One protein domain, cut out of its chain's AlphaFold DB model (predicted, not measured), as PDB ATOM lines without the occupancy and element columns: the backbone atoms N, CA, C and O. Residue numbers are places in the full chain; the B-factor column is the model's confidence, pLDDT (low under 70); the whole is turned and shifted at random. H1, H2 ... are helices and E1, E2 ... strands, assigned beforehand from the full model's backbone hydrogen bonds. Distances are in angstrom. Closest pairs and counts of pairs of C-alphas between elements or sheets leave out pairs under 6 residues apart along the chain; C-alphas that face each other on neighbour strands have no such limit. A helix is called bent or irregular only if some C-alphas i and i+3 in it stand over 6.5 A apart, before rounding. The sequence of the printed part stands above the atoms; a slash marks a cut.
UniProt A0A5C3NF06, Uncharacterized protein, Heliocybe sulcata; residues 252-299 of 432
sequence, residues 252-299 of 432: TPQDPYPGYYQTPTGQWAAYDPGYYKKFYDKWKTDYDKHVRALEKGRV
ATOM      1  N   THR A 252      46.865  12.534  30.215       95.00
ATOM      2  CA  THR A 252      46.319  13.487  31.195       95.00
ATOM      3  C   THR A 252      44.915  13.939  30.780       95.00
ATOM      4  O   THR A 252      44.618  13.983  29.585       95.00
ATOM      5  N   PRO A 253      44.013  14.274  31.724       92.12
ATOM      6  CA  PRO A 253      42.689  14.802  31.378       92.12
ATOM      7  C   PRO A 253      42.730  16.177  30.695       92.12
ATOM      8  O   PRO A 253      41.748  16.578  30.078       92.12
ATOM      9  N   GLN A 254      43.834  16.914  30.857       92.94
ATOM     10  CA  GLN A 254      44.056  18.259  30.317       92.94
ATOM     11  C   GLN A 254      44.792  18.248  28.968       92.94
ATOM     12  O   GLN A 254      45.139  19.312  28.459       92.94
ATOM     13  N   ASP A 255      45.041  17.068  28.397       92.38
ATOM     14  CA  ASP A 255      45.704  16.933  27.103       92.38
ATOM     15  C   ASP A 255      44.811  17.525  25.989       92.38
ATOM     16  O   ASP A 255      43.635  17.149  25.900       92.38
ATOM     17  N   PRO A 256      45.306  18.449  25.138       93.50
ATOM     18  CA  PRO A 256      44.509  19.081  24.080       93.50
ATOM     19  C   PRO A 256      43.888  18.089  23.090       93.50
ATOM     20  O   PRO A 256      42.836  18.378  22.518       93.50
ATOM     21  N   TYR A 257      44.511  16.922  22.897       94.44
ATOM     22  CA  TYR A 257      44.005  15.852  22.036       94.44
ATOM     23  C   TYR A 257      43.931  14.522  22.800       94.44
ATOM     24  O   TYR A 257      44.868  13.723  22.759       94.44
ATOM     25  N   PRO A 258      42.801  14.242  23.477       94.44
ATOM     26  CA  PRO A 258      42.619  13.022  24.254       94.44
ATOM     27  C   PRO A 258      42.874  11.763  23.414       94.44
ATOM     28  O   PRO A 258      42.255  11.564  22.370       94.44
ATOM     29  N   GLY A 259      43.775  10.899  23.885       94.94
ATOM     30  CA  GLY A 259      44.123   9.651  23.200       94.94
ATOM     31  C   GLY A 259      45.340   9.743  22.277       94.94
ATOM     32  O   GLY A 259      45.749   8.713  21.743       94.94
ATOM     33  N   TYR A 260      45.971  10.912  22.154       96.56
ATOM     34  CA  TYR A 260      47.218  11.098  21.414       96.56
ATOM     35  C   TYR A 260      48.315  11.662  22.319       96.56
ATOM     36  O   TYR A 260      48.025  12.328  23.305       96.56
ATOM     37  N   TYR A 261      49.574  11.394  21.986       95.94
ATOM     38  CA  TYR A 261      50.745  11.980  22.632       95.94
ATOM     39  C   TYR A 261      51.723  12.509  21.597       95.94
ATOM     40  O   TYR A 261      51.818  11.996  20.478       95.94
ATOM     41  N   GLN A 262      52.478  13.530  21.985       96.50
ATOM     42  CA  GLN A 262      53.520  14.087  21.142       96.50
ATOM     43  C   GLN A 262      54.820  13.304  21.343       96.50
ATOM     44  O   GLN A 262      55.339  13.185  22.453       96.50
ATOM     45  N   THR A 263      55.348  12.744  20.260       95.81
ATOM     46  CA  THR A 263      56.682  12.131  20.255       95.81
ATOM     47  C   THR A 263      57.764  13.220  20.311       95.81
ATOM     48  O   THR A 263      57.497  14.359  19.923       95.81
ATOM     49  N   PRO A 264      59.017  12.902  20.690       93.19
ATOM     50  CA  PRO A 264      60.124  13.869  20.673       93.19
ATOM     51  C   PRO A 264      60.381  14.482  19.289       93.19
ATOM     52  O   PRO A 264      60.969  15.549  19.172       93.19
ATOM     53  N   THR A 265      59.910  13.812  18.233       94.31
ATOM     54  CA  THR A 265      59.967  14.296  16.847       94.31
ATOM     55  C   THR A 265      58.895  15.342  16.518       94.31
ATOM     56  O   THR A 265      58.842  15.842  15.398       94.31
ATOM     57  N   GLY A 266      58.006  15.652  17.467       95.25
ATOM     58  CA  GLY A 266      56.860  16.538  17.281       95.25
ATOM     59  C   GLY A 266      55.653  15.874  16.612       95.25
ATOM     60  O   GLY A 266      54.596  16.498  16.536       95.25
ATOM     61  N   GLN A 267      55.772  14.623  16.150       96.19
ATOM     62  CA  GLN A 267      54.658  13.876  15.564       96.19
ATOM     63  C   GLN A 267      53.699  13.379  16.643       96.19
ATOM     64  O   GLN A 267      54.131  12.881  17.686       96.19
ATOM     65  N   TRP A 268      52.403  13.470  16.362       95.38
ATOM     66  CA  TRP A 268      51.355  12.915  17.209       95.38
ATOM     67  C   TRP A 268      51.206  11.418  16.947       95.38
ATOM     68  O   TRP A 268      50.972  10.999  15.814       95.38
ATOM     69  N   ALA A 269      51.320  10.620  18.000       96.50
ATOM     70  CA  ALA A 269      51.051   9.190  17.982       96.50
ATOM     71  C   ALA A 269      49.834   8.893  18.862       96.50
ATOM     72  O   ALA A 269      49.620   9.550  19.878       96.50
ATOM     73  N   ALA A 270      49.009   7.927  18.466       97.31
ATOM     74  CA  ALA A 270      47.884   7.495  19.287       97.31
ATOM     75  C   ALA A 270      48.383   6.595  20.424       97.31
ATOM     76  O   ALA A 270      49.239   5.735  20.206       97.31
ATOM     77  N   TYR A 271      47.821   6.749  21.622       97.00
ATOM     78  CA  TYR A 271      47.986   5.756  22.678       97.00
ATOM     79  C   TYR A 271      47.373   4.418  22.251       97.00
ATOM     80  O   TYR A 271      46.388   4.374  21.512       97.00
ATOM     81  N   ASP A 272      47.913   3.317  22.778       96.69
ATOM     82  CA  ASP A 272      47.258   2.017  22.661       96.69
ATOM     83  C   ASP A 272      45.842   2.091  23.284       96.69
ATOM     84  O   ASP A 272      45.710   2.515  24.442       96.69
ATOM     85  N   PRO A 273      44.770   1.690  22.569       96.19
ATOM     86  CA  PRO A 273      43.405   1.758  23.088       96.19
ATOM     87  C   PRO A 273      43.223   1.022  24.421       96.19
ATOM     88  O   PRO A 273      42.453   1.466  25.278       96.19
ATOM     89  N   GLY A 274      43.939  -0.093  24.613       96.69
ATOM     90  CA  GLY A 274      43.923  -0.860  25.857       96.69
ATOM     91  C   GLY A 274      44.576  -0.113  27.020       96.69
ATOM     92  O   GLY A 274      44.049  -0.123  28.136       96.69
ATOM     93  N   TYR A 275      45.697   0.563  26.762       95.69
ATOM     94  CA  TYR A 275      46.380   1.423  27.727       95.69
ATOM     95  C   TYR A 275      45.524   2.635  28.120       95.69
ATOM     96  O   TYR A 275      45.253   2.831  29.304       95.69
ATOM     97  N   TYR A 276      45.020   3.393  27.142       96.00
ATOM     98  CA  TYR A 276      44.252   4.618  27.386       96.00
ATOM     99  C   TYR A 276      42.965   4.363  28.186       96.00
ATOM    100  O   TYR A 276      42.631   5.117  29.103       96.00
ATOM    101  N   LYS A 277      42.274   3.248  27.913       96.50
ATOM    102  CA  LYS A 277      41.049   2.864  28.629       96.50
ATOM    103  C   LYS A 277      41.254   2.743  30.144       96.50
ATOM    104  O   LYS A 277      40.387   3.164  30.903       96.50
ATOM    105  N   LYS A 278      42.410   2.241  30.598       97.06
ATOM    106  CA  LYS A 278      42.720   2.108  32.035       97.06
ATOM    107  C   LYS A 278      42.755   3.467  32.741       97.06
ATOM    108  O   LYS A 278      42.246   3.594  33.852       97.06
ATOM    109  N   PHE A 279      43.334   4.479  32.096       96.56
ATOM    110  CA  PHE A 279      43.396   5.837  32.640       96.56
ATOM    111  C   PHE A 279      42.040   6.528  32.584       96.56
ATOM    112  O   PHE A 279      41.654   7.183  33.547       96.56
ATOM    113  N   TYR A 280      41.283   6.310  31.509       95.88
ATOM    114  CA  TYR A 280      39.920   6.813  31.410       95.88
ATOM    115  C   TYR A 280      39.025   6.273  32.534       95.88
ATOM    116  O   TYR A 280      38.346   7.045  33.212       95.88
ATOM    117  N   ASP A 281      39.072   4.962  32.790       97.25
ATOM    118  CA  ASP A 281      38.326   4.332  33.882       97.25
ATOM    119  C   ASP A 281      38.775   4.876  35.251       97.25
ATOM    120  O   ASP A 281      37.933   5.188  36.096       97.25
ATOM    121  N   LYS A 282      40.087   5.089  35.450       96.94
ATOM    122  CA  LYS A 282      40.637   5.728  36.656       96.94
ATOM    123  C   LYS A 282      40.075   7.139  36.851       96.94
ATOM    124  O   LYS A 282      39.521   7.422  37.910       96.94
ATOM    125  N   TRP A 283      40.138   8.005  35.842       96.12
ATOM    126  CA  TRP A 283      39.612   9.371  35.944       96.12
ATOM    127  C   TRP A 283      38.118   9.410  36.182       96.12
ATOM    128  O   TRP A 283      37.650  10.221  36.975       96.12
ATOM    129  N   LYS A 284      37.371   8.510  35.541       96.31
ATOM    130  CA  LYS A 284      35.942   8.368  35.787       96.31
ATOM    131  C   LYS A 284      35.679   8.002  37.246       96.31
ATOM    132  O   LYS A 284      34.850   8.636  37.885       96.31
ATOM    133  N   THR A 285      36.429   7.049  37.804       97.06
ATOM    134  CA  THR A 285      36.283   6.671  39.218       97.06
ATOM    135  C   THR A 285      36.698   7.782  40.181       97.06
ATOM    136  O   THR A 285      36.015   7.991  41.182       97.06
ATOM    137  N   ASP A 286      37.764   8.527  39.881       94.06
ATOM    138  CA  ASP A 286      38.222   9.655  40.696       94.06
ATOM    139  C   ASP A 286      37.219  10.814  40.649       94.06
ATOM    140  O   ASP A 286      36.900  11.396  41.687       94.06
ATOM    141  N   TYR A 287      36.657  11.098  39.472       95.19
ATOM    142  CA  TYR A 287      35.593  12.078  39.293       95.19
ATOM    143  C   TYR A 287      34.326  11.664  40.042       95.19
ATOM    144  O   TYR A 287      33.820  12.436  40.851       95.19
ATOM    145  N   ASP A 288      33.859  10.427  39.865       95.19
ATOM    146  CA  ASP A 288      32.680   9.904  40.560       95.19
ATOM    147  C   ASP A 288      32.889   9.890  42.079       95.19
ATOM    148  O   ASP A 288      31.972  10.185  42.843       95.19
ATOM    149  N   LYS A 289      34.105   9.595  42.549       92.69
ATOM    150  CA  LYS A 289      34.471   9.666  43.968       92.69
ATOM    151  C   LYS A 289      34.477  11.105  44.470       92.69
ATOM    152  O   LYS A 289      34.026  11.345  45.587       92.69
ATOM    153  N   HIS A 290      34.961  12.050  43.670       88.81
ATOM    154  CA  HIS A 290      34.960  13.470  44.001       88.81
ATOM    155  C   HIS A 290      33.534  14.037  44.048       88.81
ATOM    156  O   HIS A 290      33.159  14.668  45.035       88.81
ATOM    157  N   VAL A 291      32.701  13.728  43.052       91.44
ATOM    158  CA  VAL A 291      31.273  14.076  43.021       91.44
ATOM    159  C   VAL A 291      30.540  13.420  44.184       91.44
ATOM    160  O   VAL A 291      29.850  14.104  44.928       91.44
ATOM    161  N   ARG A 292      30.763  12.128  44.447       90.25
ATOM    162  CA  ARG A 292      30.169  11.449  45.605       90.25
ATOM    163  C   ARG A 292      30.656  12.035  46.925       90.25
ATOM    164  O   ARG A 292      29.884  12.073  47.868       90.25
ATOM    165  N   ALA A 293      31.901  12.490  47.037       83.94
ATOM    166  CA  ALA A 293      32.387  13.166  48.241       83.94
ATOM    167  C   ALA A 293      31.724  14.542  48.436       83.94
ATOM    168  O   ALA A 293      31.411  14.913  49.571       83.94
ATOM    169  N   LEU A 294      31.470  15.264  47.338       82.81
ATOM    170  CA  LEU A 294      30.701  16.508  47.322       82.81
ATOM    171  C   LEU A 294      29.232  16.263  47.712       82.81
ATOM    172  O   LEU A 294      28.716  16.943  48.596       82.81
ATOM    173  N   GLU A 295      28.580  15.252  47.133       80.69
ATOM    174  CA  GLU A 295      27.174  14.895  47.383       80.69
ATOM    175  C   GLU A 295      26.944  14.277  48.766       80.69
ATOM    176  O   GLU A 295      26.015  14.666  49.475       80.69
ATOM    177  N   LYS A 296      27.829  13.362  49.186       83.12
ATOM    178  CA  LYS A 296      27.854  12.767  50.535       83.12
ATOM    179  C   LYS A 296      28.203  13.802  51.609       83.12
ATOM    180  O   LYS A 296      28.150  13.516  52.795       83.12
ATOM    181  N   GLY A 297      28.524  15.021  51.193       56.94
ATOM    182  CA  GLY A 297      28.515  16.185  52.048       56.94
ATOM    183  C   GLY A 297      29.742  16.373  52.916       56.94
ATOM    184  O   GLY A 297      29.705  17.144  53.868       56.94
ATOM    185  N   ARG A 298      30.877  15.798  52.508       53.38
ATOM    186  CA  ARG A 298      32.176  16.172  53.082       53.38
ATOM    187  C   ARG A 298      32.576  17.614  52.727       53.38
ATOM    188  O   ARG A 298      33.439  18.193  53.374       53.38
ATOM    189  N   VAL A 299      31.912  18.204  51.727       52.81
ATOM    190  CA  VAL A 299      31.958  19.638  51.385       52.81
ATOM    191  C   VAL A 299      30.529  20.213  51.319       52.81
ATOM    192  O   VAL A 299      30.233  21.127  50.554       52.81
TER     193      VAL A 299
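What this domain is: This is residues 252 to 299 of the 432 residues of an uncharacterized protein of Heliocybe sulcata (UniProt A0A5C3NF06). One long, straight helix, H1, makes most of the length, and a small hairpin of two short strands, E1 and E2, sits as a head beyond its first end, with the helix and the hairpin meeting at a corner. Residues 252 to 259, ahead of the hairpin, fold back along the first part of H1, while residues 284 to 289 and 291 to 297, at the other end, stick out with no other part of the backbone beside them. The printed part has 48 residues, with two named strands and then one named helix in the order E1, E2, H1; the sheet has the order E1 - E2 and is antiparallel, and the class is mixed, helices and strands. The whole is only just extended, close to loose, with a radius of gyration of the C-alphas of 14.8 A, and its C-alphas span 47 by 19 by 12 A.

Where its parts are: Begin at C-alpha 252, at (46.319, 13.487, 31.195), and read through residues 252 to 259, which belong to no named element. Find C-alpha 260 at (47.218, 11.098, 21.414); here E1 begins, residues 260 to 262, Tyr 260 to Gln 262, 7.0 A from first to last C-alpha. Residues 263 to 267 then make the turn, and E2 follows, residues 268 to 270, Trp 268 to Ala 270, 6.8 A from first to last C-alpha. After Tyr 271 and Asp 272, look for C-alpha 273 at (43.405, 1.758, 23.088), where H1 begins. H1 holds residues 273 to 295, Pro 273 to Glu 295, and measures 32.0 A from first to last C-alpha. It ends at C-alpha 295, at (27.174, 14.895, 47.383), and residues 296 to 299 follow it.

How they stand to each other: Look first at the sheet, where E1 and E2 are antiparallel neighbours and form a hairpin. The angle between their N-to-C directions is 145 degrees. Set C-alpha 260 beside C-alpha 270 and you will find that they face each other at 4.2 A. The C-alphas of 261 and 269 face each other at 5.4 A, and those of 262 and 268 at 4.6 A. Now go to the backbone atoms: N of Tyr 261 and O of Ala 269 are 2.8 A apart, and N of Ala 269 and O of Tyr 261 are 2.9 A apart, both within hydrogen-bond range. From E2 a tight link of 2 residues leads to H1. E1 and H1 are apart, with no C-alpha of the one within 8 A of the other. Within H1, which is not bent, 17 of 19 pairs of O i and N i+4 are within hydrogen-bond range, with a mean over the pairs of 3.0 A.

The domain as a whole: The two C-alphas farthest apart are those of Thr 265, in the turn of the hairpin, and Gly 297, just after H1, at 47.2 A. The first and last printed C-alphas, of Thr 252 and Val 299, are 25.5 A apart. Residues 284 to 289, which belong to H1, stand free, and so do residues 291 to 297, of which 291 to 295 belong to H1. The link from E1 to E2, 5 residues, is tight, as is the link from E2 to H1, and no link is long. The printed part runs from residue 252 to residue 299 and has no cut. In the B-factor column the mean pLDDT of the printed part is 91.5; look at residues 297 to 299 for the three that are under 70, where the model's confidence is low.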